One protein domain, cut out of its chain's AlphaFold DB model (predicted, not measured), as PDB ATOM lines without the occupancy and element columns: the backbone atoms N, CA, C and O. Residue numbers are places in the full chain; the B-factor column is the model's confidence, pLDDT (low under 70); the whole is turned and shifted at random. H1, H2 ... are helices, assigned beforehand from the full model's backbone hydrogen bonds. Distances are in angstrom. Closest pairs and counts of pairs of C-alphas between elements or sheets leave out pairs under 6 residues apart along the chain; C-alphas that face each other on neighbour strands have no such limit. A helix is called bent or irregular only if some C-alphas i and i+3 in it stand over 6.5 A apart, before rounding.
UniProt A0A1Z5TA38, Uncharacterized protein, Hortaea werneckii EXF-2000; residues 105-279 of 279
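AT A GLANCE: This is residues 105 to 279 of the 279 residues of an uncharacterized protein of Hortaea werneckii EXF-2000 (UniProt A0A1Z5TA38). Five helices run roughly along one long axis, with the longest, H1, in the middle: H2, arm H3b of the bent helix H3, and H4 pack on it, H2 nearly side by side with H1 and H4 slanting across it, while H5 lies apart from H1, packing on H2 near its own end and only near H4. The result is an elongated, loosely closed group of rods, from which residues 105 to 113 of H1 stick out at one end. The printed part has 175 residues with five named helices in the order H1, H2, H3, H4, H5 and no named strand; the class is all helix. It is only just loose, close to compact, with a radius of gyration of the C-alphas of 19.2 A, and the C-alphas span 65 by 39 by 25 A.

IN THESE COORDINATES: H1 is the longest helix, residues 105 to 145, running 59.7 A from C-alpha 105 at (-7.645, 67.144, 45.451) to C-alpha 145 at (-28.210, 26.383, 7.037). H2, residues 147 to 174, is 39.8 A long and has a kink of 49 degrees near residue 154. It is irregular, but only just: C-alphas 148 and 151 are 6.8 A apart. H3, residues 184 to 206, was assigned as one helix by its hydrogen bonds but is bent, with C-alphas 193 and 196 at 6.7 A. Its arms are H3a, residues 184 to 193, 14.1 A long, and H3b, residues 196 to 206, 15.4 A long; they stand at a steep tilt of 38 degrees, only just past shallow. H4, residues 215 to 245, is 42.8 A long and only just irregular, with C-alphas 239 and 242 at 6.53 A. H5, residues 255 to 278, is 34.7 A long and ends with C-alpha 278 at (-42.724, 28.667, 17.199).

HOW THE PARTS SIT: H1 and H2 are the hubs, touching three helices each. H1 touches H3b with its residues 136 to 145 alone, at a shallow tilt of 32 degrees, only just short of steep, running the same way; the closest C-alphas, those of Gly 144 and Gly 203, are 4.2 A apart. H1 touches H4 with residues 124 to 138 alone, opposite ways at a shallow tilt of 31 degrees, closest at the C-alphas of His 135 and Ser 228, 5.4 A. H1 and H2 form a helical hairpin at a shallow tilt of 3 degrees; H1 touches H2 with residues 125 to 144 alone, and the closest C-alphas, those of Leu 143 and Phe 150, are 6.4 A apart. H2 and H3a form another helical hairpin at a shallow tilt of 14 degrees, where H2 touches with residues 165 to 172 alone and the C-alphas of Leu 172 and Pro 185 come closest at 6.7 A. H1, H2 and H3a make an up and down bundle, each running against the one before it in the chain, although H1 and H3a are close but not clearly touching, with 2 pairs of C-alphas within 8 A. Residues 272 to 278 of H5 touch residues 152 to 160 of H2, opposite ways at a shallow tilt of 21 degrees, with the C-alphas of Val 156 and Leu 275 closest at 6.1 A. H4 and H5 are near each other, while H2 and H4, and H1 and H5, are apart. Each O i to N i+4 pair is within hydrogen-bond range in H1, H3a, H3b and H5, against 20 of 24 in H2 and 23 of 27 in H4.

THE WHOLE: The two C-alphas farthest apart, those of Ser 105 and Ala 213, are 66.6 A from each other. Residues 105 to 113, 213 to 220 and 248 to 257 stand free; without them the body spans 52 by 38 by 25 A. The printed part has no cut and ends at residue 279, the chain's last. The link from H1 to H2 is tight, the other three are short, and no link is long. The mean pLDDT of the printed part is 87.9, and it is under 70 at residues 105 to 107, 212 and 249 to 250.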
ATOM      1  N   SER A 105      -7.724  68.529  44.967       60.38
ATOM      2  CA  SER A 105      -7.645  67.144  45.451       60.38
ATOM      3  C   SER A 105      -9.013  66.455  45.394       60.38
ATOM      4  O   SER A 105      -9.113  65.369  44.826       60.38
ATOM      5  N   ILE A 106     -10.086  67.127  45.829       61.75
ATOM      6  CA  ILE A 106     -11.462  66.608  45.756       61.75
ATOM      7  C   ILE A 106     -11.918  66.415  44.299       61.75
ATOM      8  O   ILE A 106     -12.604  65.435  43.991       61.75
ATOM      9  N   THR A 107     -11.547  67.308  43.372       65.94
ATOM     10  CA  THR A 107     -11.856  67.115  41.943       65.94
ATOM     11  C   THR A 107     -11.100  65.935  41.342       65.94
ATOM     12  O   THR A 107     -11.685  65.183  40.567       65.94
ATOM     13  N   THR A 108      -9.845  65.722  41.747       70.56
ATOM     14  CA  THR A 108      -9.019  64.607  41.259       70.56
ATOM     15  C   THR A 108      -9.540  63.263  41.775       70.56
ATOM     16  O   THR A 108      -9.624  62.301  41.014       70.56
ATOM     17  N   GLU A 109      -9.960  63.193  43.042       71.75
ATOM     18  CA  GLU A 109     -10.545  61.984  43.636       71.75
ATOM     19  C   GLU A 109     -11.904  61.629  43.017       71.75
ATOM     20  O   GLU A 109     -12.154  60.465  42.696       71.75
ATOM     21  N   LYS A 110     -12.768  62.624  42.774       73.69
ATOM     22  CA  LYS A 110     -14.050  62.415  42.079       73.69
ATOM     23  C   LYS A 110     -13.857  61.980  40.628       73.69
ATOM     24  O   LYS A 110     -14.594  61.117  40.153       73.69
ATOM     25  N   GLU A 111     -12.876  62.544  39.927       75.38
ATOM     26  CA  GLU A 111     -12.553  62.159  38.551       75.38
ATOM     27  C   GLU A 111     -11.993  60.730  38.482       75.38
ATOM     28  O   GLU A 111     -12.420  59.943  37.637       75.38
ATOM     29  N   GLN A 112     -11.127  60.347  39.427       76.44
ATOM     30  CA  GLN A 112     -10.629  58.974  39.547       76.44
ATOM     31  C   GLN A 112     -11.744  57.974  39.884       76.44
ATOM     32  O   GLN A 112     -11.802  56.911  39.269       76.44
ATOM     33  N   ALA A 113     -12.650  58.312  40.806       77.19
ATOM     34  CA  ALA A 113     -13.793  57.466  41.159       77.19
ATOM     35  C   ALA A 113     -14.792  57.302  39.995       77.19
ATOM     36  O   ALA A 113     -15.325  56.215  39.767       77.19
ATOM     37  N   ALA A 114     -15.027  58.363  39.217       77.44
ATOM     38  CA  ALA A 114     -15.853  58.290  38.015       77.44
ATOM     39  C   ALA A 114     -15.191  57.436  36.919       77.44
ATOM     40  O   ALA A 114     -15.870  56.670  36.233       77.44
ATOM     41  N   GLU A 115     -13.866  57.521  36.765       82.25
ATOM     42  CA  GLU A 115     -13.137  56.719  35.781       82.25
ATOM     43  C   GLU A 115     -13.124  55.226  36.143       82.25
ATOM     44  O   GLU A 115     -13.289  54.381  35.261       82.25
ATOM     45  N   THR A 116     -12.953  54.878  37.422       83.12
ATOM     46  CA  THR A 116     -13.006  53.479  37.879       83.12
ATOM     47  C   THR A 116     -14.409  52.893  37.750       83.12
ATOM     48  O   THR A 116     -14.539  51.781  37.243       83.12
ATOM     49  N   SER A 117     -15.449  53.655  38.100       82.31
ATOM     50  CA  SER A 117     -16.848  53.256  37.897       82.31
ATOM     51  C   SER A 117     -17.160  53.012  36.415       82.31
ATOM     52  O   SER A 117     -17.667  51.948  36.053       82.31
ATOM     53  N   PHE A 118     -16.745  53.925  35.526       87.56
ATOM     54  CA  PHE A 118     -16.883  53.728  34.080       87.56
ATOM     55  C   PHE A 118     -16.162  52.459  33.604       87.56
ATOM     56  O   PHE A 118     -16.743  51.672  32.860       87.56
ATOM     57  N   LYS A 119     -14.916  52.230  34.047       88.12
ATOM     58  CA  LYS A 119     -14.124  51.037  33.693       88.12
ATOM     59  C   LYS A 119     -14.806  49.738  34.133       88.12
ATOM     60  O   LYS A 119     -14.780  48.766  33.386       88.12
ATOM     61  N   GLN A 120     -15.425  49.718  35.309       87.06
ATOM     62  CA  GLN A 120     -16.162  48.554  35.802       87.06
ATOM     63  C   GLN A 120     -17.440  48.307  34.992       87.06
ATOM     64  O   GLN A 120     -17.669  47.185  34.542       87.06
ATOM     65  N   GLN A 121     -18.237  49.353  34.750       87.69
ATOM     66  CA  GLN A 121     -19.475  49.255  33.971       87.69
ATOM     67  C   GLN A 121     -19.214  48.816  32.528       87.69
ATOM     68  O   GLN A 121     -19.904  47.933  32.022       87.69
ATOM     69  N   ILE A 122     -18.199  49.389  31.872       90.56
ATOM     70  CA  ILE A 122     -17.858  49.009  30.498       90.56
ATOM     71  C   ILE A 122     -17.267  47.599  30.434       90.56
ATOM     72  O   ILE A 122     -17.581  46.873  29.502       90.56
ATOM     73  N   ALA A 123     -16.470  47.168  31.417       89.69
ATOM     74  CA  ALA A 123     -15.938  45.804  31.444       89.69
ATOM     75  C   ALA A 123     -17.060  44.763  31.567       89.69
ATOM     76  O   ALA A 123     -17.102  43.814  30.788       89.69
ATOM     77  N   ALA A 124     -17.999  44.983  32.490       87.06
ATOM     78  CA  ALA A 124     -19.199  44.162  32.631       87.06
ATOM     79  C   ALA A 124     -20.025  44.119  31.336       87.06
ATOM     80  O   ALA A 124     -20.419  43.052  30.868       87.06
ATOM     81  N   PHE A 125     -20.235  45.282  30.714       90.88
ATOM     82  CA  PHE A 125     -20.953  45.368  29.447       90.88
ATOM     83  C   PHE A 125     -20.247  44.613  28.317       90.88
ATOM     84  O   PHE A 125     -20.906  43.901  27.575       90.88
ATOM     85  N   LEU A 126     -18.920  44.711  28.201       92.19
ATOM     86  CA  LEU A 126     -18.159  44.001  27.167       92.19
ATOM     87  C   LEU A 126     -18.217  42.478  27.345       92.19
ATOM     88  O   LEU A 126     -18.242  41.755  26.352       92.19
ATOM     89  N   ILE A 127     -18.256  41.978  28.585       90.00
ATOM     90  CA  ILE A 127     -18.446  40.543  28.866       90.00
ATOM     91  C   ILE A 127     -19.841  40.097  28.416       90.00
ATOM     92  O   ILE A 127     -19.979  39.067  27.753       90.00
ATOM     93  N   LEU A 128     -20.866  40.888  28.742       91.00
ATOM     94  CA  LEU A 128     -22.236  40.650  28.296       91.00
ATOM     95  C   LEU A 128     -22.331  40.653  26.767       91.00
ATOM     96  O   LEU A 128     -22.873  39.720  26.177       91.00
ATOM     97  N   GLU A 129     -21.777  41.678  26.127       92.88
ATOM     98  CA  GLU A 129     -21.802  41.850  24.679       92.88
ATOM     99  C   GLU A 129     -21.052  40.725  23.966       92.88
ATOM    100  O   GLU A 129     -21.555  40.187  22.984       92.88
ATOM    101  N   PHE A 130     -19.901  40.295  24.488       92.25
ATOM    102  CA  PHE A 130     -19.193  39.129  23.969       92.25
ATOM    103  C   PHE A 130     -20.076  37.876  23.985       92.25
ATOM    104  O   PHE A 130     -20.146  37.164  22.982       92.25
ATOM    105  N   GLY A 131     -20.765  37.614  25.100       90.88
ATOM    106  CA  GLY A 131     -21.633  36.446  25.224       90.88
ATOM    107  C   GLY A 131     -22.801  36.463  24.241       90.88
ATOM    108  O   GLY A 131     -23.085  35.452  23.595       90.88
ATOM    109  N   VAL A 132     -23.417  37.631  24.066       92.69
ATOM    110  CA  VAL A 132     -24.506  37.830  23.108       92.69
ATOM    111  C   VAL A 132     -24.021  37.733  21.657       92.69
ATOM    112  O   VAL A 132     -24.654  37.054  20.850       92.69
ATOM    113  N   ILE A 133     -22.881  38.339  21.305       94.31
ATOM    114  CA  ILE A 133     -22.282  38.220  19.965       94.31
ATOM    115  C   ILE A 133     -21.989  36.753  19.655       94.31
ATOM    116  O   ILE A 133     -22.343  36.267  18.582       94.31
ATOM    117  N   PHE A 134     -21.375  36.032  20.595       93.06
ATOM    118  CA  PHE A 134     -21.051  34.619  20.419       93.06
ATOM    119  C   PHE A 134     -22.304  33.783  20.133       93.06
ATOM    120  O   PHE A 134     -22.326  32.999  19.183       93.06
ATOM    121  N   HIS A 135     -23.372  33.999  20.902       94.06
ATOM    122  CA  HIS A 135     -24.659  33.351  20.666       94.06
ATOM    123  C   HIS A 135     -25.286  33.728  19.317       94.06
ATOM    124  O   HIS A 135     -25.724  32.856  18.565       94.06
ATOM    125  N   SER A 136     -25.258  35.015  18.975       94.38
ATOM    126  CA  SER A 136     -25.802  35.557  17.726       94.38
ATOM    127  C   SER A 136     -25.121  34.966  16.486       94.38
ATOM    128  O   SER A 136     -25.779  34.730  15.471       94.38
ATOM    129  N   VAL A 137     -23.814  34.674  16.556       94.50
ATOM    130  CA  VAL A 137     -23.094  33.978  15.474       94.50
ATOM    131  C   VAL A 137     -23.646  32.570  15.267       94.50
ATOM    132  O   VAL A 137     -23.897  32.173  14.131       94.50
ATOM    133  N   ILE A 138     -23.850  31.818  16.350       92.00
ATOM    134  CA  ILE A 138     -24.342  30.438  16.275       92.00
ATOM    135  C   ILE A 138     -25.764  30.416  15.715       92.00
ATOM    136  O   ILE A 138     -26.015  29.715  14.736       92.00
ATOM    137  N   ILE A 139     -26.664  31.258  16.240       91.81
ATOM    138  CA  ILE A 139     -28.025  31.403  15.705       91.81
ATOM    139  C   ILE A 139     -28.001  31.758  14.216       91.81
ATOM    140  O   ILE A 139     -28.723  31.148  13.426       91.81
ATOM    141  N   GLY A 140     -27.175  32.728  13.810       93.19
ATOM    142  CA  GLY A 140     -27.094  33.152  12.414       93.19
ATOM    143  C   GLY A 140     -26.621  32.037  11.478       93.19
ATOM    144  O   GLY A 140     -27.189  31.862  10.399       93.19
ATOM    145  N   LEU A 141     -25.631  31.243  11.896       91.81
ATOM    146  CA  LEU A 141     -25.143  30.090  11.133       91.81
ATOM    147  C   LEU A 141     -26.197  28.980  11.029       91.81
ATOM    148  O   LEU A 141     -26.403  28.428   9.944       91.81
ATOM    149  N   THR A 142     -26.888  28.682  12.131       89.00
ATOM    150  CA  THR A 142     -27.964  27.683  12.171       89.00
ATOM    151  C   THR A 142     -29.115  28.100  11.259       89.00
ATOM    152  O   THR A 142     -29.543  27.320  10.413       89.00
ATOM    153  N   LEU A 143     -29.543  29.364  11.321       90.88
ATOM    154  CA  LEU A 143     -30.576  29.892  10.431       90.88
ATOM    155  C   LEU A 143     -30.136  29.865   8.960       90.88
ATOM    156  O   LEU A 143     -30.905  29.459   8.092       90.88
ATOM    157  N   GLY A 144     -28.892  30.252   8.663       89.94
ATOM    158  CA  GLY A 144     -28.350  30.244   7.300       89.94
ATOM    159  C   GLY A 144     -28.257  28.847   6.668       89.94
ATOM    160  O   GLY A 144     -28.207  28.738   5.442       89.94
ATOM    161  N   THR A 145     -28.270  27.787   7.481       89.62
ATOM    162  CA  THR A 145     -28.210  26.383   7.037       89.62
ATOM    163  C   THR A 145     -29.533  25.617   7.214       89.62
ATOM    164  O   THR A 145     -29.596  24.449   6.839       89.62
ATOM    165  N   ALA A 146     -30.606  26.268   7.684       85.38
ATOM    166  CA  ALA A 146     -31.875  25.640   8.084       85.38
ATOM    167  C   ALA A 146     -32.739  25.027   6.955       85.38
ATOM    168  O   ALA A 146     -33.767  24.412   7.229       85.38
ATOM    169  N   GLY A 147     -32.369  25.181   5.680       84.81
ATOM    170  CA  GLY A 147     -33.115  24.587   4.560       84.81
ATOM    171  C   GLY A 147     -34.582  25.040   4.505       84.81
ATOM    172  O   GLY A 147     -34.855  26.236   4.400       84.81
ATOM    173  N   ASP A 148     -35.518  24.087   4.574       85.50
ATOM    174  CA  ASP A 148     -36.966  24.330   4.456       85.50
ATOM    175  C   ASP A 148     -37.561  25.069   5.671       85.50
ATOM    176  O   ASP A 148     -38.559  25.781   5.544       85.50
ATOM    177  N   GLU A 149     -36.925  24.970   6.843       86.94
ATOM    178  CA  GLU A 149     -37.369  25.629   8.081       86.94
ATOM    179  C   GLU A 149     -37.089  27.139   8.075       86.94
ATOM    180  O   GLU A 149     -37.652  27.888   8.877       86.94
ATOM    181  N   PHE A 150     -36.271  27.623   7.130       88.38
ATOM    182  CA  PHE A 150     -35.881  29.030   7.023       88.38
ATOM    183  C   PHE A 150     -37.084  29.983   7.000       88.38
ATOM    184  O   PHE A 150     -37.051  31.028   7.648       88.38
ATOM    185  N   ALA A 151     -38.160  29.626   6.288       89.06
ATOM    186  CA  ALA A 151     -39.350  30.471   6.162       89.06
ATOM    187  C   ALA A 151     -40.061  30.715   7.507       89.06
ATOM    188  O   ALA A 151     -40.672  31.768   7.691       89.06
ATOM    189  N   THR A 152     -39.950  29.768   8.441       90.88
ATOM    190  CA  THR A 152     -40.510  29.870   9.794       90.88
ATOM    191  C   THR A 152     -39.506  30.499  10.757       90.88
ATOM    192  O   THR A 152     -39.854  31.419  11.497       90.88
ATOM    193  N   LEU A 153     -38.247  30.056  10.718       90.50
ATOM    194  CA  LEU A 153     -37.210  30.495  11.654       90.50
ATOM    195  C   LEU A 153     -36.781  31.948  11.425       90.50
ATOM    196  O   LEU A 153     -36.499  32.661  12.385       90.50
ATOM    197  N   TYR A 154     -36.762  32.427  10.178       91.69
ATOM    198  CA  TYR A 154     -36.289  33.777   9.865       91.69
ATOM    199  C   TYR A 154     -37.131  34.881  10.537       91.69
ATOM    200  O   TYR A 154     -36.551  35.706  11.249       91.69
ATOM    201  N   PRO A 155     -38.478  34.899  10.418       92.00
ATOM    202  CA  PRO A 155     -39.305  35.844  11.167       92.00
ATOM    203  C   PRO A 155     -39.131  35.737  12.686       92.00
ATOM    204  O   PRO A 155     -39.052  36.763  13.361       92.00
ATOM    205  N   VAL A 156     -39.044  34.517  13.230       93.12
ATOM    206  CA  VAL A 156     -38.886  34.300  14.676       93.12
ATOM    207  C   VAL A 156     -37.570  34.895  15.179       93.12
ATOM    208  O   VAL A 156     -37.567  35.617  16.179       93.12
ATOM    209  N   ILE A 157     -36.471  34.668  14.457       92.69
ATOM    210  CA  ILE A 157     -35.155  35.215  14.799       92.69
ATOM    211  C   ILE A 157     -35.109  36.738  14.657       92.69
ATOM    212  O   ILE A 157     -34.476  37.386  15.485       92.69
ATOM    213  N   ILE A 158     -35.820  37.348  13.701       93.00
ATOM    214  CA  ILE A 158     -35.922  38.818  13.641       93.00
ATOM    215  C   ILE A 158     -36.508  39.373  14.943       93.00
ATOM    216  O   ILE A 158     -35.960  40.323  15.511       93.00
ATOM    217  N   PHE A 159     -37.604  38.791  15.436       93.00
ATOM    218  CA  PHE A 159     -38.211  39.236  16.691       93.00
ATOM    219  C   PHE A 159     -37.307  38.955  17.895       93.00
ATOM    220  O   PHE A 159     -37.135  39.839  18.733       93.00
ATOM    221  N   HIS A 160     -36.679  37.777  17.945       92.69
ATOM    222  CA  HIS A 160     -35.705  37.422  18.978       92.69
ATOM    223  C   HIS A 160     -34.569  38.455  19.056       92.69
ATOM    224  O   HIS A 160     -34.350  39.058  20.106       92.69
ATOM    225  N   GLN A 161     -33.908  38.717  17.924       94.50
ATOM    226  CA  GLN A 161     -32.782  39.645  17.830       94.50
ATOM    227  C   GLN A 161     -33.208  41.084  18.133       94.50
ATOM    228  O   GLN A 161     -32.449  41.864  18.699       94.50
ATOM    229  N   THR A 162     -34.443  41.457  17.791       92.56
ATOM    230  CA  THR A 162     -34.966  42.784  18.133       92.56
ATOM    231  C   THR A 162     -35.106  42.944  19.646       92.56
ATOM    232  O   THR A 162     -34.691  43.967  20.188       92.56
ATOM    233  N   PHE A 163     -35.653  41.948  20.350       91.62
ATOM    234  CA  PHE A 163     -35.803  42.016  21.807       91.62
ATOM    235  C   PHE A 163     -34.464  41.990  22.540       91.62
ATOM    236  O   PHE A 163     -34.263  42.768  23.474       91.62
ATOM    237  N   GLU A 164     -33.529  41.163  22.087       91.12
ATOM    238  CA  GLU A 164     -32.172  41.130  22.632       91.12
ATOM    239  C   GLU A 164     -31.428  42.455  22.376       91.12
ATOM    240  O   GLU A 164     -30.845  43.033  23.298       91.12
ATOM    241  N   GLY A 165     -31.545  43.013  21.168       92.38
ATOM    242  CA  GLY A 165     -30.948  44.297  20.799       92.38
ATOM    243  C   GLY A 165     -31.511  45.482  21.582       92.38
ATOM    244  O   GLY A 165     -30.760  46.375  21.972       92.38
ATOM    245  N   LEU A 166     -32.815  45.481  21.875       91.81
ATOM    246  CA  LEU A 166     -33.434  46.468  22.766       91.81
ATOM    247  C   LEU A 166     -32.875  46.367  24.191       91.81
ATOM    248  O   LEU A 166     -32.599  47.398  24.808       91.81
ATOM    249  N   GLY A 167     -32.662  45.149  24.698       89.06
ATOM    250  CA  GLY A 167     -32.050  44.909  26.006       89.06
ATOM    251  C   GLY A 167     -30.619  45.444  26.091       89.06
ATOM    252  O   GLY A 167     -30.295  46.205  27.007       89.06
ATOM    253  N   ILE A 168     -29.779  45.122  25.102       91.25
ATOM    254  CA  ILE A 168     -28.409  45.652  25.001       91.25
ATOM    255  C   ILE A 168     -28.422  47.176  24.884       91.25
ATOM    256  O   ILE A 168     -27.675  47.848  25.594       91.25
ATOM    257  N   GLY A 169     -29.281  47.736  24.031       91.94
ATOM    258  CA  GLY A 169     -29.397  49.181  23.843       91.94
ATOM    259  C   GLY A 169     -29.778  49.909  25.135       91.94
ATOM    260  O   GLY A 169     -29.167  50.924  25.473       91.94
ATOM    261  N   ALA A 170     -30.726  49.359  25.900       89.38
ATOM    262  CA  ALA A 170     -31.109  49.895  27.203       89.38
ATOM    263  C   ALA A 170     -29.923  49.891  28.181       89.38
ATOM    264  O   ALA A 170     -29.650  50.910  28.821       89.38
ATOM    265  N   ARG A 171     -29.155  48.795  28.241       87.75
ATOM    266  CA  ARG A 171     -27.951  48.702  29.082       87.75
ATOM    267  C   ARG A 171     -26.862  49.672  28.681       87.75
ATOM    268  O   ARG A 171     -26.316  50.365  29.534       87.75
ATOM    269  N   LEU A 172     -26.584  49.756  27.391       91.00
ATOM    270  CA  LEU A 172     -25.572  50.645  26.855       91.00
ATOM    271  C   LEU A 172     -25.920  52.116  27.118       91.00
ATOM    272  O   LEU A 172     -25.031  52.914  27.400       91.00
ATOM    273  N   SER A 173     -27.212  52.466  27.082       90.00
ATOM    274  CA  SER A 173     -27.688  53.826  27.363       90.00
ATOM    275  C   SER A 173     -27.506  54.259  28.823       90.00
ATOM    276  O   SER A 173     -27.387  55.454  29.089       90.00
ATOM    277  N   ALA A 174     -27.446  53.305  29.757       85.50
ATOM    278  CA  ALA A 174     -27.234  53.578  31.175       85.50
ATOM    279  C   ALA A 174     -25.757  53.862  31.517       85.50
ATOM    280  O   ALA A 174     -25.468  54.387  32.591       85.50
ATOM    281  N   ILE A 175     -24.819  53.541  30.618       87.12
ATOM    282  CA  ILE A 175     -23.385  53.760  30.833       87.12
ATOM    283  C   ILE A 175     -23.022  55.199  30.445       87.12
ATOM    284  O   ILE A 175     -23.199  55.634  29.306       87.12
ATOM    285  N   GLY A 176     -22.458  55.951  31.392       86.25
ATOM    286  CA  GLY A 176     -22.009  57.326  31.171       86.25
ATOM    287  C   GLY A 176     -20.684  57.397  30.404       86.25
ATOM    288  O   GLY A 176     -19.617  57.434  31.014       86.25
ATOM    289  N   PHE A 177     -20.723  57.446  29.069       87.56
ATOM    290  CA  PHE A 177     -19.500  57.516  28.259       87.56
ATOM    291  C   PHE A 177     -18.802  58.886  28.353       87.56
ATOM    292  O   PHE A 177     -19.428  59.921  28.088       87.56
ATOM    293  N   PRO A 178     -17.482  58.935  28.632       87.12
ATOM    294  CA  PRO A 178     -16.733  60.186  28.615       87.12
ATOM    295  C   PRO A 178     -16.692  60.766  27.198       87.12
ATOM    296  O   PRO A 178     -16.707  60.029  26.209       87.12
ATOM    297  N   LYS A 179     -16.560  62.095  27.074       85.69
ATOM    298  CA  LYS A 179     -16.597  62.806  25.776       85.69
ATOM    299  C   LYS A 179     -15.656  62.203  24.720       85.69
ATOM    300  O   LYS A 179     -16.016  62.168  23.547       85.69
ATOM    301  N   ARG A 180     -14.497  61.680  25.148       87.94
ATOM    302  CA  ARG A 180     -13.489  61.026  24.292       87.94
ATOM    303  C   ARG A 180     -13.956  59.692  23.672       87.94
ATOM    304  O   ARG A 180     -13.456  59.313  22.622       87.94
ATOM    305  N   LEU A 181     -14.911  58.994  24.295       89.75
ATOM    306  CA  LEU A 181     -15.414  57.669  23.891       89.75
ATOM    307  C   LEU A 181     -16.865  57.702  23.386       89.75
ATOM    308  O   LEU A 181     -17.510  56.663  23.305       89.75
ATOM    309  N   ARG A 182     -17.397  58.872  23.005       88.12
ATOM    310  CA  ARG A 182     -18.789  59.011  22.515       88.12
ATOM    311  C   ARG A 182     -19.116  58.181  21.269       88.12
ATOM    312  O   ARG A 182     -20.287  57.960  20.987       88.12
ATOM    313  N   TRP A 183     -18.104  57.757  20.520       92.31
ATOM    314  CA  TRP A 183     -18.257  56.906  19.340       92.31
ATOM    315  C   TRP A 183     -18.406  55.419  19.698       92.31
ATOM    316  O   TRP A 183     -18.958  54.657  18.910       92.31
ATOM    317  N   MET A 184     -17.954  55.009  20.891       91.44
ATOM    318  CA  MET A 184     -17.927  53.606  21.302       91.44
ATOM    319  C   MET A 184     -19.321  52.964  21.329       91.44
ATOM    320  O   MET A 184     -19.459  51.902  20.738       91.44
ATOM    321  N   PRO A 185     -20.377  53.593  21.886       91.88
ATOM    322  CA  PRO A 185     -21.713  52.994  21.877       91.88
ATOM    323  C   PRO A 185     -22.213  52.665  20.469       91.88
ATOM    324  O   PRO A 185     -22.773  51.603  20.226       91.88
ATOM    325  N   TRP A 186     -21.962  53.566  19.517       92.62
ATOM    326  CA  TRP A 186     -22.340  53.370  18.120       92.62
ATOM    327  C   TRP A 186     -21.573  52.216  17.481       92.62
ATOM    328  O   TRP A 186     -22.163  51.433  16.737       92.62
ATOM    329  N   MET A 187     -20.281  52.085  17.792       94.69
ATOM    330  CA  MET A 187     -19.478  50.949  17.347       94.69
ATOM    331  C   MET A 187     -20.030  49.630  17.903       94.69
ATOM    332  O   MET A 187     -20.257  48.717  17.118       94.69
ATOM    333  N   LEU A 188     -20.291  49.547  19.211       94.00
ATOM    334  CA  LEU A 188     -20.798  48.338  19.877       94.00
ATOM    335  C   LEU A 188     -22.163  47.912  19.305       94.00
ATOM    336  O   LEU A 188     -22.324  46.793  18.824       94.00
ATOM    337  N   CYS A 189     -23.106  48.854  19.163       93.06
ATOM    338  CA  CYS A 189     -24.383  48.593  18.487       93.06
ATOM    339  C   CYS A 189     -24.218  48.109  17.037       93.06
ATOM    340  O   CYS A 189     -24.970  47.248  16.582       93.06
ATOM    341  N   THR A 190     -23.251  48.661  16.299       94.00
ATOM    342  CA  THR A 190     -22.991  48.262  14.906       94.00
ATOM    343  C   THR A 190     -22.409  46.853  14.835       94.00
ATOM    344  O   THR A 190     -22.823  46.069  13.983       94.00
ATOM    345  N   ILE A 191     -21.486  46.510  15.738       94.75
ATOM    346  CA  ILE A 191     -20.901  45.168  15.827       94.75
ATOM    347  C   ILE A 191     -22.003  44.146  16.109       94.75
ATOM    348  O   ILE A 191     -22.139  43.183  15.352       94.75
ATOM    349  N   TYR A 192     -22.832  44.388  17.127       94.69
ATOM    350  CA  TYR A 192     -23.980  43.535  17.429       94.69
ATOM    351  C   TYR A 192     -24.917  43.392  16.218       94.69
ATOM    352  O   TYR A 192     -25.192  42.281  15.766       94.69
ATOM    353  N   GLY A 193     -25.344  44.514  15.627       93.94
ATOM    354  CA  GLY A 193     -26.308  44.522  14.524       93.94
ATOM    355  C   GLY A 193     -25.815  43.851  13.237       93.94
ATOM    356  O   GLY A 193     -26.622  43.313  12.483       93.94
ATOM    357  N   LEU A 194     -24.503  43.855  12.979       95.69
ATOM    358  CA  LEU A 194     -23.906  43.200  11.811       95.69
ATOM    359  C   LEU A 194     -23.561  41.729  12.047       95.69
ATOM    360  O   LEU A 194     -23.457  40.981  11.075       95.69
ATOM    361  N   THR A 195     -23.417  41.300  13.301       95.94
ATOM    362  CA  THR A 195     -23.010  39.929  13.639       95.94
ATOM    363  C   THR A 195     -23.957  38.894  13.030       95.94
ATOM    364  O   THR A 195     -23.512  38.028  12.276       95.94
ATOM    365  N   THR A 196     -25.264  39.005  13.287       94.44
ATOM    366  CA  THR A 196     -26.247  38.015  12.816       94.44
ATOM    367  C   THR A 196     -26.376  37.993  11.285       94.44
ATOM    368  O   THR A 196     -26.295  36.907  10.713       94.44
ATOM    369  N   PRO A 197     -26.488  39.133  10.567       94.31
ATOM    370  CA  PRO A 197     -26.476  39.134   9.101       94.31
ATOM    371  C   PRO A 197     -25.212  38.524   8.483       94.31
ATOM    372  O   PRO A 197     -25.309  37.775   7.509       94.31
ATOM    373  N   ILE A 198     -24.030  38.808   9.045       96.25
ATOM    374  CA  ILE A 198     -22.763  38.227   8.574       96.25
ATOM    375  C   ILE A 198     -22.761  36.712   8.800       96.25
ATOM    376  O   ILE A 198     -22.416  35.959   7.889       96.25
ATOM    377  N   ALA A 199     -23.191  36.252   9.974       95.31
ATOM    378  CA  ALA A 199     -23.288  34.831  10.286       95.31
ATOM    379  C   ALA A 199     -24.278  34.096   9.364       95.31
ATOM    380  O   ALA A 199     -23.946  33.031   8.848       95.31
ATOM    381  N   ILE A 200     -25.438  34.694   9.064       93.62
ATOM    382  CA  ILE A 200     -26.394  34.156   8.080       93.62
ATOM    383  C   ILE A 200     -25.751  34.063   6.694       93.62
ATOM    384  O   ILE A 200     -25.883  33.037   6.028       93.62
ATOM    385  N   ALA A 201     -25.035  35.100   6.251       94.06
ATOM    386  CA  ALA A 201     -24.360  35.095   4.953       94.06
ATOM    387  C   ALA A 201     -23.304  33.980   4.856       94.06
ATOM    388  O   ALA A 201     -23.232  33.285   3.841       94.06
ATOM    389  N   ILE A 202     -22.527  33.766   5.924       92.94
ATOM    390  CA  ILE A 202     -21.573  32.653   6.019       92.94
ATOM    391  C   ILE A 202     -22.315  31.311   5.976       92.94
ATOM    392  O   ILE A 202     -21.944  30.446   5.182       92.94
ATOM    393  N   GLY A 203     -23.384  31.155   6.766       90.69
ATOM    394  CA  GLY A 203     -24.219  29.952   6.799       90.69
ATOM    395  C   GLY A 203     -24.773  29.596   5.418       90.69
ATOM    396  O   GLY A 203     -24.623  28.466   4.959       90.69
ATOM    397  N   LEU A 204     -25.302  30.588   4.696       90.00
ATOM    398  CA  LEU A 204     -25.773  30.432   3.317       90.00
ATOM    399  C   LEU A 204     -24.653  30.017   2.355       90.00
ATOM    400  O   LEU A 204     -24.894  29.211   1.457       90.00
ATOM    401  N   GLY A 205     -23.439  30.544   2.537       89.31
ATOM    402  CA  GLY A 205     -22.277  30.198   1.719       89.31
ATOM    403  C   GLY A 205     -21.835  28.742   1.883       89.31
ATOM    404  O   GLY A 205     -21.442  28.106   0.906       89.31
ATOM    405  N   VAL A 206     -21.944  28.190   3.094       88.06
ATOM    406  CA  VAL A 206     -21.550  26.801   3.392       88.06
ATOM    407  C   VAL A 206     -22.708  25.803   3.314       88.06
ATOM    408  O   VAL A 206     -22.473  24.601   3.378       88.06
ATOM    409  N   ARG A 207     -23.955  26.253   3.120       83.75
ATOM    410  CA  ARG A 207     -25.158  25.397   3.204       83.75
ATOM    411  C   ARG A 207     -25.163  24.188   2.260       83.75
ATOM    412  O   ARG A 207     -25.827  23.202   2.535       83.75
ATOM    413  N   HIS A 208     -24.473  24.276   1.119       81.50
ATOM    414  CA  HIS A 208     -24.427  23.197   0.124       81.50
ATOM    415  C   HIS A 208     -23.286  22.201   0.363       81.50
ATOM    416  O   HIS A 208     -23.318  21.097  -0.173       81.50
ATOM    417  N   THR A 209     -22.277  22.582   1.149       81.12
ATOM    418  CA  THR A 209     -21.133  21.732   1.508       81.12
ATOM    419  C   THR A 209     -21.254  21.176   2.926       81.12
ATOM    420  O   THR A 209     -20.658  20.144   3.236       81.12
ATOM    421  N   TYR A 210     -22.041  21.829   3.782       77.25
ATOM    422  CA  TYR A 210     -22.357  21.390   5.131       77.25
ATOM    423  C   TYR A 210     -23.425  20.293   5.109       77.25
ATOM    424  O   TYR A 210     -24.553  20.504   4.670       77.25
ATOM    425  N   ASN A 211     -23.067  19.112   5.609       78.06
ATOM    426  CA  ASN A 211     -24.012  18.023   5.821       78.06
ATOM    427  C   ASN A 211     -24.479  18.026   7.282       78.06
ATOM    428  O   ASN A 211     -23.817  17.438   8.142       78.06
ATOM    429  N   SER A 212     -25.625  18.657   7.544       69.94
ATOM    430  CA  SER A 212     -26.262  18.708   8.868       69.94
ATOM    431  C   SER A 212     -26.647  17.326   9.415       69.94
ATOM    432  O   SER A 212     -26.748  17.151  10.623       69.94
ATOM    433  N   ALA A 213     -26.781  16.304   8.563       73.56
ATOM    434  CA  ALA A 213     -27.072  14.935   8.990       73.56
ATOM    435  C   ALA A 213     -25.821  14.141   9.425       73.56
ATOM    436  O   ALA A 213     -25.934  12.998   9.870       73.56
ATOM    437  N   SER A 214     -24.616  14.709   9.297       86.31
ATOM    438  CA  SER A 214     -23.378  14.051   9.728       86.31
ATOM    439  C   SER A 214     -23.252  14.022  11.255       86.31
ATOM    440  O   SER A 214     -23.500  15.018  11.931       86.31
ATOM    441  N   ASN A 215     -22.775  12.905  11.814       86.94
ATOM    442  CA  ASN A 215     -22.550  12.774  13.260       86.94
ATOM    443  C   ASN A 215     -21.577  13.847  13.788       86.94
ATOM    444  O   ASN A 215     -21.831  14.481  14.808       86.94
ATOM    445  N   THR A 216     -20.499  14.125  13.050       86.19
ATOM    446  CA  THR A 216     -19.536  15.173  13.422       86.19
ATOM    447  C   THR A 216     -20.181  16.558  13.445       86.19
ATOM    448  O   THR A 216     -19.883  17.345  14.339       86.19
ATOM    449  N   ALA A 217     -21.078  16.851  12.498       83.69
ATOM    450  CA  ALA A 217     -21.789  18.126  12.440       83.69
ATOM    451  C   ALA A 217     -22.697  18.302  13.664       83.69
ATOM    452  O   ALA A 217     -22.621  19.328  14.334       83.69
ATOM    453  N   ASN A 218     -23.450  17.261  14.021       86.50
ATOM    454  CA  ASN A 218     -24.314  17.262  15.201       86.50
ATOM    455  C   ASN A 218     -23.534  17.402  16.515       86.50
ATOM    456  O   ASN A 218     -23.964  18.134  17.404       86.50
ATOM    457  N   ILE A 219     -22.376  16.743  16.643       89.88
ATOM    458  CA  ILE A 219     -21.521  16.877  17.832       89.88
ATOM    459  C   ILE A 219     -20.992  18.309  17.956       89.88
ATOM    460  O   ILE A 219     -21.057  18.889  19.036       89.88
ATOM    461  N   VAL A 220     -20.477  18.887  16.868       88.00
ATOM    462  CA  VAL A 220     -19.925  20.249  16.887       88.00
ATOM    463  C   VAL A 220     -21.013  21.272  17.202       88.00
ATOM    464  O   VAL A 220     -20.816  22.081  18.105       88.00
ATOM    465  N   SER A 221     -22.166  21.208  16.528       84.88
ATOM    466  CA  SER A 221     -23.287  22.114  16.799       84.88
ATOM    467  C   SER A 221     -23.785  21.965  18.235       84.88
ATOM    468  O   SER A 221     -23.868  22.957  18.946       84.88
ATOM    469  N   GLY A 222     -23.975  20.734  18.724       88.62
ATOM    470  CA  GLY A 222     -24.411  20.499  20.101       88.62
ATOM    471  C   GLY A 222     -23.438  21.033  21.161       88.62
ATOM    472  O   GLY A 222     -23.871  21.558  22.185       88.62
ATOM    473  N   VAL A 223     -22.124  20.946  20.924       92.06
ATOM    474  CA  VAL A 223     -21.114  21.538  21.823       92.06
ATOM    475  C   VAL A 223     -21.161  23.064  21.772       92.06
ATOM    476  O   VAL A 223     -21.139  23.701  22.825       92.06
ATOM    477  N   LEU A 224     -21.240  23.657  20.579       90.38
ATOM    478  CA  LEU A 224     -21.328  25.111  20.417       90.38
ATOM    479  C   LEU A 224     -22.601  25.672  21.063       90.38
ATOM    480  O   LEU A 224     -22.517  26.653  21.801       90.38
ATOM    481  N   ASP A 225     -23.740  25.005  20.879       89.88
ATOM    482  CA  ASP A 225     -25.021  25.364  21.489       89.88
ATOM    483  C   ASP A 225     -24.970  25.250  23.017       89.88
ATOM    484  O   ASP A 225     -25.437  26.146  23.717       89.88
ATOM    485  N   ALA A 226     -24.353  24.195  23.562       92.12
ATOM    486  CA  ALA A 226     -24.210  24.027  25.009       92.12
ATOM    487  C   ALA A 226     -23.308  25.102  25.638       92.12
ATOM    488  O   ALA A 226     -23.637  25.655  26.691       92.12
ATOM    489  N   VAL A 227     -22.185  25.427  24.985       92.56
ATOM    490  CA  VAL A 227     -21.293  26.517  25.413       92.56
ATOM    491  C   VAL A 227     -22.027  27.852  25.348       92.56
ATOM    492  O   VAL A 227     -21.986  28.625  26.305       92.56
ATOM    493  N   SER A 228     -22.739  28.104  24.251       92.25
ATOM    494  CA  SER A 228     -23.531  29.315  24.065       92.25
ATOM    495  C   SER A 228     -24.610  29.461  25.134       92.25
ATOM    496  O   SER A 228     -24.686  30.504  25.780       92.25
ATOM    497  N   ALA A 229     -25.372  28.397  25.400       91.38
ATOM    498  CA  ALA A 229     -26.373  28.369  26.455       91.38
ATOM    499  C   ALA A 229     -25.750  28.696  27.819       91.38
ATOM    500  O   ALA A 229     -26.259  29.562  28.520       91.38
ATOM    501  N   GLY A 230     -24.617  28.083  28.181       92.62
ATOM    502  CA  GLY A 230     -23.931  28.375  29.444       92.62
ATOM    503  C   GLY A 230     -23.538  29.850  29.600       92.62
ATOM    504  O   GLY A 230     -23.786  30.450  30.648       92.62
ATOM    505  N   ILE A 231     -22.984  30.455  28.546       91.12
ATOM    506  CA  ILE A 231     -22.614  31.877  28.542       91.12
ATOM    507  C   ILE A 231     -23.859  32.768  28.672       91.12
ATOM    508  O   ILE A 231     -23.852  33.733  29.439       91.12
ATOM    509  N   LEU A 232     -24.950  32.443  27.978       90.88
ATOM    510  CA  LEU A 232     -26.201  33.197  28.074       90.88
ATOM    511  C   LEU A 232     -26.882  33.072  29.434       90.88
ATOM    512  O   LEU A 232     -27.450  34.043  29.927       90.88
ATOM    513  N   LEU A 233     -26.808  31.905  30.076       92.12
ATOM    514  CA  LEU A 233     -27.311  31.737  31.438       92.12
ATOM    515  C   LEU A 233     -26.550  32.632  32.409       92.12
ATOM    516  O   LEU A 233     -27.168  33.320  33.221       92.12
ATOM    517  N   PHE A 234     -25.222  32.664  32.302       91.81
ATOM    518  CA  PHE A 234     -24.401  33.539  33.129       91.81
ATOM    519  C   PHE A 234     -24.716  35.018  32.869       91.81
ATOM    520  O   PHE A 234     -25.002  35.764  33.804       91.81
ATOM    521  N   THR A 235     -24.728  35.446  31.607       89.25
ATOM    522  CA  THR A 235     -25.004  36.850  31.259       89.25
ATOM    523  C   THR A 235     -26.433  37.271  31.625       89.25
ATOM    524  O   THR A 235     -26.639  38.362  32.151       89.25
ATOM    525  N   GLY A 236     -27.423  36.397  31.448       89.94
ATOM    526  CA  GLY A 236     -28.815  36.647  31.822       89.94
ATOM    527  C   GLY A 236     -29.034  36.738  33.334       89.94
ATOM    528  O   GLY A 236     -29.623  37.704  33.820       89.94
ATOM    529  N   PHE A 237     -28.558  35.757  34.103       90.88
ATOM    530  CA  PHE A 237     -28.801  35.730  35.547       90.88
ATOM    531  C   PHE A 237     -27.858  36.640  36.332       90.88
ATOM    532  O   PHE A 237     -28.317  37.360  37.214       90.88
ATOM    533  N   VAL A 238     -26.561  36.626  36.029       88.62
ATOM    534  CA  VAL A 238     -25.548  37.334  36.825       88.62
ATOM    535  C   VAL A 238     -25.356  38.757  36.312       88.62
ATOM    536  O   VAL A 238     -25.503  39.720  37.065       88.62
ATOM    537  N   GLU A 239     -25.063  38.909  35.020       86.19
ATOM    538  CA  GLU A 239     -24.690  40.215  34.466       86.19
ATOM    539  C   GLU A 239     -25.897  41.147  34.278       86.19
ATOM    540  O   GLU A 239     -25.757  42.366  34.421       86.19
ATOM    541  N   LEU A 240     -27.080  40.591  33.989       86.81
ATOM    542  CA  LEU A 240     -28.317  41.349  33.824       86.81
ATOM    543  C   LEU A 240     -29.156  41.381  35.108       86.81
ATOM    544  O   LEU A 240     -29.266  42.433  35.740       86.81
ATOM    545  N   LEU A 241     -29.753  40.249  35.497       89.94
ATOM    546  CA  LEU A 241     -30.759  40.215  36.563       89.94
ATOM    547  C   LEU A 241     -30.181  40.530  37.948       89.94
ATOM    548  O   LEU A 241     -30.645  41.466  38.597       89.94
ATOM    549  N   ALA A 242     -29.160  39.801  38.401       87.19
ATOM    550  CA  ALA A 242     -28.565  40.024  39.718       87.19
ATOM    551  C   ALA A 242     -27.986  41.439  39.841       87.19
ATOM    552  O   ALA A 242     -28.224  42.119  40.839       87.19
ATOM    553  N   ARG A 243     -27.309  41.932  38.796       83.75
ATOM    554  CA  ARG A 243     -26.781  43.300  38.793       83.75
ATOM    555  C   ARG A 243     -27.872  44.370  38.922       83.75
ATOM    556  O   ARG A 243     -27.632  45.360  39.599       83.75
ATOM    557  N   ASP A 244     -29.048  44.178  38.321       84.69
ATOM    558  CA  ASP A 244     -30.152  45.151  38.408       84.69
ATOM    559  C   ASP A 244     -30.949  45.085  39.702       84.69
ATOM    560  O   ASP A 244     -31.375  46.121  40.216       84.69
ATOM    561  N   PHE A 245     -31.212  43.873  40.185       86.00
ATOM    562  CA  PHE A 245     -32.169  43.652  41.263       86.00
ATOM    563  C   PHE A 245     -31.514  43.481  42.632       86.00
ATOM    564  O   PHE A 245     -32.128  43.905  43.608       86.00
ATOM    565  N   LEU A 246     -30.312  42.896  42.695       82.50
ATOM    566  CA  LEU A 246     -29.611  42.571  43.945       82.50
ATOM    567  C   LEU A 246     -28.454  43.548  44.205       82.50
ATOM    568  O   LEU A 246     -28.304  44.078  45.299       82.50
ATOM    569  N   PHE A 247     -27.645  43.848  43.182       79.19
ATOM    570  CA  PHE A 247     -26.398  44.605  43.373       79.19
ATOM    571  C   PHE A 247     -26.477  46.095  43.040       79.19
ATOM    572  O   PHE A 247     -25.471  46.786  43.180       79.19
ATOM    573  N   ASN A 248     -27.629  46.605  42.597       76.38
ATOM    574  CA  ASN A 248     -27.783  48.016  42.259       76.38
ATOM    575  C   ASN A 248     -28.068  48.860  43.523       76.38
ATOM    576  O   ASN A 248     -29.173  48.764  44.064       76.38
ATOM    577  N   PRO A 249     -27.134  49.721  43.982       66.50
ATOM    578  CA  PRO A 249     -27.334  50.540  45.180       66.50
ATOM    579  C   PRO A 249     -28.417  51.613  44.997       66.50
ATOM    580  O   PRO A 249     -29.073  52.000  45.961       66.50
ATOM    581  N   ASP A 250     -28.644  52.055  43.756       66.88
ATOM    582  CA  ASP A 250     -29.610  53.102  43.395       66.88
ATOM    583  C   ASP A 250     -30.971  52.521  42.969       66.88
ATOM    584  O   ASP A 250     -31.794  53.186  42.328       66.88
ATOM    585  N   ARG A 251     -31.226  51.249  43.289       76.44
ATOM    586  CA  ARG A 251     -32.481  50.576  42.957       76.44
ATOM    587  C   ARG A 251     -33.667  51.281  43.623       76.44
ATOM    588  O   ARG A 251     -33.604  51.744  44.762       76.44
ATOM    589  N   THR A 252     -34.796  51.323  42.917       78.75
ATOM    590  CA  THR A 252     -36.044  51.863  43.465       78.75
ATOM    591  C   THR A 252     -36.493  51.121  44.726       78.75
ATOM    592  O   THR A 252     -36.437  49.894  44.813       78.75
ATOM    593  N   HIS A 253     -36.975  51.888  45.702       76.88
ATOM    594  CA  HIS A 253     -37.474  51.385  46.981       76.88
ATOM    595  C   HIS A 253     -39.003  51.252  47.002       76.88
ATOM    596  O   HIS A 253     -39.557  50.806  48.010       76.88
ATOM    597  N   ASP A 254     -39.688  51.631  45.917       85.69
ATOM    598  CA  ASP A 254     -41.134  51.476  45.785       85.69
ATOM    599  C   ASP A 254     -41.483  50.040  45.376       85.69
ATOM    600  O   ASP A 254     -41.136  49.564  44.291       85.69
ATOM    601  N   ASP A 255     -42.231  49.352  46.237       85.31
ATOM    602  CA  ASP A 255     -42.670  47.979  46.000       85.31
ATOM    603  C   ASP A 255     -43.525  47.840  44.738       85.31
ATOM    604  O   ASP A 255     -43.486  46.795  44.084       85.31
ATOM    605  N   ARG A 256     -44.294  48.876  44.372       88.31
ATOM    606  CA  ARG A 256     -45.112  48.840  43.153       88.31
ATOM    607  C   ARG A 256     -44.232  48.831  41.913       88.31
ATOM    608  O   ARG A 256     -44.469  48.035  41.006       88.31
ATOM    609  N   GLN A 257     -43.198  49.669  41.900       87.94
ATOM    610  CA  GLN A 257     -42.248  49.735  40.796       87.94
ATOM    611  C   GLN A 257     -41.413  48.451  40.700       87.94
ATOM    612  O   GLN A 257     -41.258  47.914  39.608       87.94
ATOM    613  N   LEU A 258     -40.961  47.897  41.830       88.94
ATOM    614  CA  LEU A 258     -40.247  46.614  41.860       88.94
ATOM    615  C   LEU A 258     -41.105  45.455  41.347       88.94
ATOM    616  O   LEU A 258     -40.645  44.643  40.545       88.94
ATOM    617  N   THR A 259     -42.371  45.397  41.767       89.62
ATOM    618  CA  THR A 259     -43.312  44.380  41.279       89.62
ATOM    619  C   THR A 259     -43.516  44.519  39.773       89.62
ATOM    620  O   THR A 259     -43.485  43.523  39.055       89.62
ATOM    621  N   PHE A 260     -43.662  45.750  39.272       93.56
ATOM    622  CA  PHE A 260     -43.774  46.017  37.839       93.56
ATOM    623  C   PHE A 260     -42.531  45.557  37.060       93.56
ATOM    624  O   PHE A 260     -42.668  44.947  35.998       93.56
ATOM    625  N   MET A 261     -41.327  45.782  37.596       91.31
ATOM    626  CA  MET A 261     -40.079  45.307  36.992       91.31
ATOM    627  C   MET A 261     -40.025  43.775  36.921       91.31
ATOM    628  O   MET A 261     -39.731  43.233  35.858       91.31
ATOM    629  N   ILE A 262     -40.373  43.067  38.003       92.31
ATOM    630  CA  ILE A 262     -40.410  41.592  38.011       92.31
ATOM    631  C   ILE A 262     -41.429  41.063  37.003       92.31
ATOM    632  O   ILE A 262     -41.116  40.171  36.216       92.31
ATOM    633  N   VAL A 263     -42.643  41.619  36.996       94.50
ATOM    634  CA  VAL A 263     -43.683  41.220  36.038       94.50
ATOM    635  C   VAL A 263     -43.209  41.446  34.602       94.50
ATOM    636  O   VAL A 263     -43.442  40.591  33.754       94.50
ATOM    637  N   SER A 264     -42.491  42.539  34.335       93.00
ATOM    638  CA  SER A 264     -41.920  42.819  33.012       93.00
ATOM    639  C   SER A 264     -40.857  41.793  32.607       93.00
ATOM    640  O   SER A 264     -40.872  41.330  31.468       93.00
ATOM    641  N   VAL A 265     -39.982  41.376  33.532       92.81
ATOM    642  CA  VAL A 265     -38.995  40.304  33.297       92.81
ATOM    643  C   VAL A 265     -39.690  38.980  32.980       92.81
ATOM    644  O   VAL A 265     -39.347  38.324  31.998       92.81
ATOM    645  N   LEU A 266     -40.695  38.596  33.773       94.06
ATOM    646  CA  LEU A 266     -41.444  37.354  33.562       94.06
ATOM    647  C   LEU A 266     -42.237  37.375  32.251       94.06
ATOM    648  O   LEU A 266     -42.291  36.367  31.550       94.06
ATOM    649  N   LEU A 267     -42.819  38.523  31.895       94.50
ATOM    650  CA  LEU A 267     -43.503  38.716  30.620       94.50
ATOM    651  C   LEU A 267     -42.517  38.591  29.454       94.50
ATOM    652  O   LEU A 267     -42.807  37.869  28.503       94.50
ATOM    653  N   GLY A 268     -41.345  39.226  29.541       92.31
ATOM    654  CA  GLY A 268     -40.281  39.097  28.544       92.31
ATOM    655  C   GLY A 268     -39.821  37.647  28.373       92.31
ATOM    656  O   GLY A 268     -39.797  37.140  27.254       92.31
ATOM    657  N   ALA A 269     -39.557  36.940  29.476       91.62
ATOM    658  CA  ALA A 269     -39.213  35.519  29.452       91.62
ATOM    659  C   ALA A 269     -40.328  34.664  28.818       91.62
ATOM    660  O   ALA A 269     -40.047  33.779  28.013       91.62
ATOM    661  N   GLY A 270     -41.595  34.959  29.126       91.94
ATOM    662  CA  GLY A 270     -42.754  34.298  28.524       91.94
ATOM    663  C   GLY A 270     -42.881  34.544  27.017       91.94
ATOM    664  O   GLY A 270     -43.149  33.603  26.270       91.94
ATOM    665  N   LEU A 271     -42.645  35.775  26.552       91.38
ATOM    666  CA  LEU A 271     -42.629  36.105  25.123       91.38
ATOM    667  C   LEU A 271     -41.494  35.383  24.389       91.38
ATOM    668  O   LEU A 271     -41.728  34.802  23.332       91.38
ATOM    669  N   MET A 272     -40.291  35.356  24.967       91.25
ATOM    670  CA  MET A 272     -39.152  34.639  24.384       91.25
ATOM    671  C   MET A 272     -39.391  33.124  24.348       91.25
ATOM    672  O   MET A 272     -39.064  32.474  23.357       91.25
ATOM    673  N   ALA A 273     -40.038  32.557  25.372       89.62
ATOM    674  CA  ALA A 273     -40.449  31.154  25.374       89.62
ATOM    675  C   ALA A 273     -41.526  30.852  24.313       89.62
ATOM    676  O   ALA A 273     -41.509  29.778  23.713       89.62
ATOM    677  N   LEU A 274     -42.450  31.786  24.057       89.12
ATOM    678  CA  LEU A 274     -43.448  31.650  22.993       89.12
ATOM    679  C   LEU A 274     -42.790  31.648  21.609       89.12
ATOM    680  O   LEU A 274     -43.121  30.790  20.794       89.12
ATOM    681  N   LEU A 275     -41.840  32.557  21.368       87.50
ATOM    682  CA  LEU A 275     -41.033  32.561  20.144       87.50
ATOM    683  C   LEU A 275     -40.274  31.241  19.983       87.50
ATOM    684  O   LEU A 275     -40.334  30.637  18.920       87.50
ATOM    685  N   GLY A 276     -39.649  30.743  21.053       84.25
ATOM    686  CA  GLY A 276     -38.936  29.463  21.042       84.25
ATOM    687  C   GLY A 276     -39.823  28.228  20.847       84.25
ATOM    688  O   GLY A 276     -39.311  27.176  20.503       84.25
ATOM    689  N   LYS A 277     -41.141  28.326  21.064       84.56
ATOM    690  CA  LYS A 277     -42.100  27.259  20.723       84.56
ATOM    691  C   LYS A 277     -42.493  27.287  19.238       84.56
ATOM    692  O   LYS A 277     -43.006  26.296  18.723       84.56
ATOM    693  N   TRP A 278     -42.382  28.452  18.605       82.25
ATOM    694  CA  TRP A 278     -42.724  28.667  17.199       82.25
ATOM    695  C   TRP A 278     -41.545  28.482  16.248       82.25
ATOM    696  O   TRP A 278     -41.788  28.182  15.081       82.25
ATOM    697  N   ALA A 279     -40.320  28.681  16.736       76.88
ATOM    698  CA  ALA A 279     -39.116  28.165  16.099       76.88
ATOM    699  C   ALA A 279     -39.085  26.634  16.177       76.88
ATOM    700  O   ALA A 279     -38.693  26.026  15.162       76.88
TER     701      ALA A 279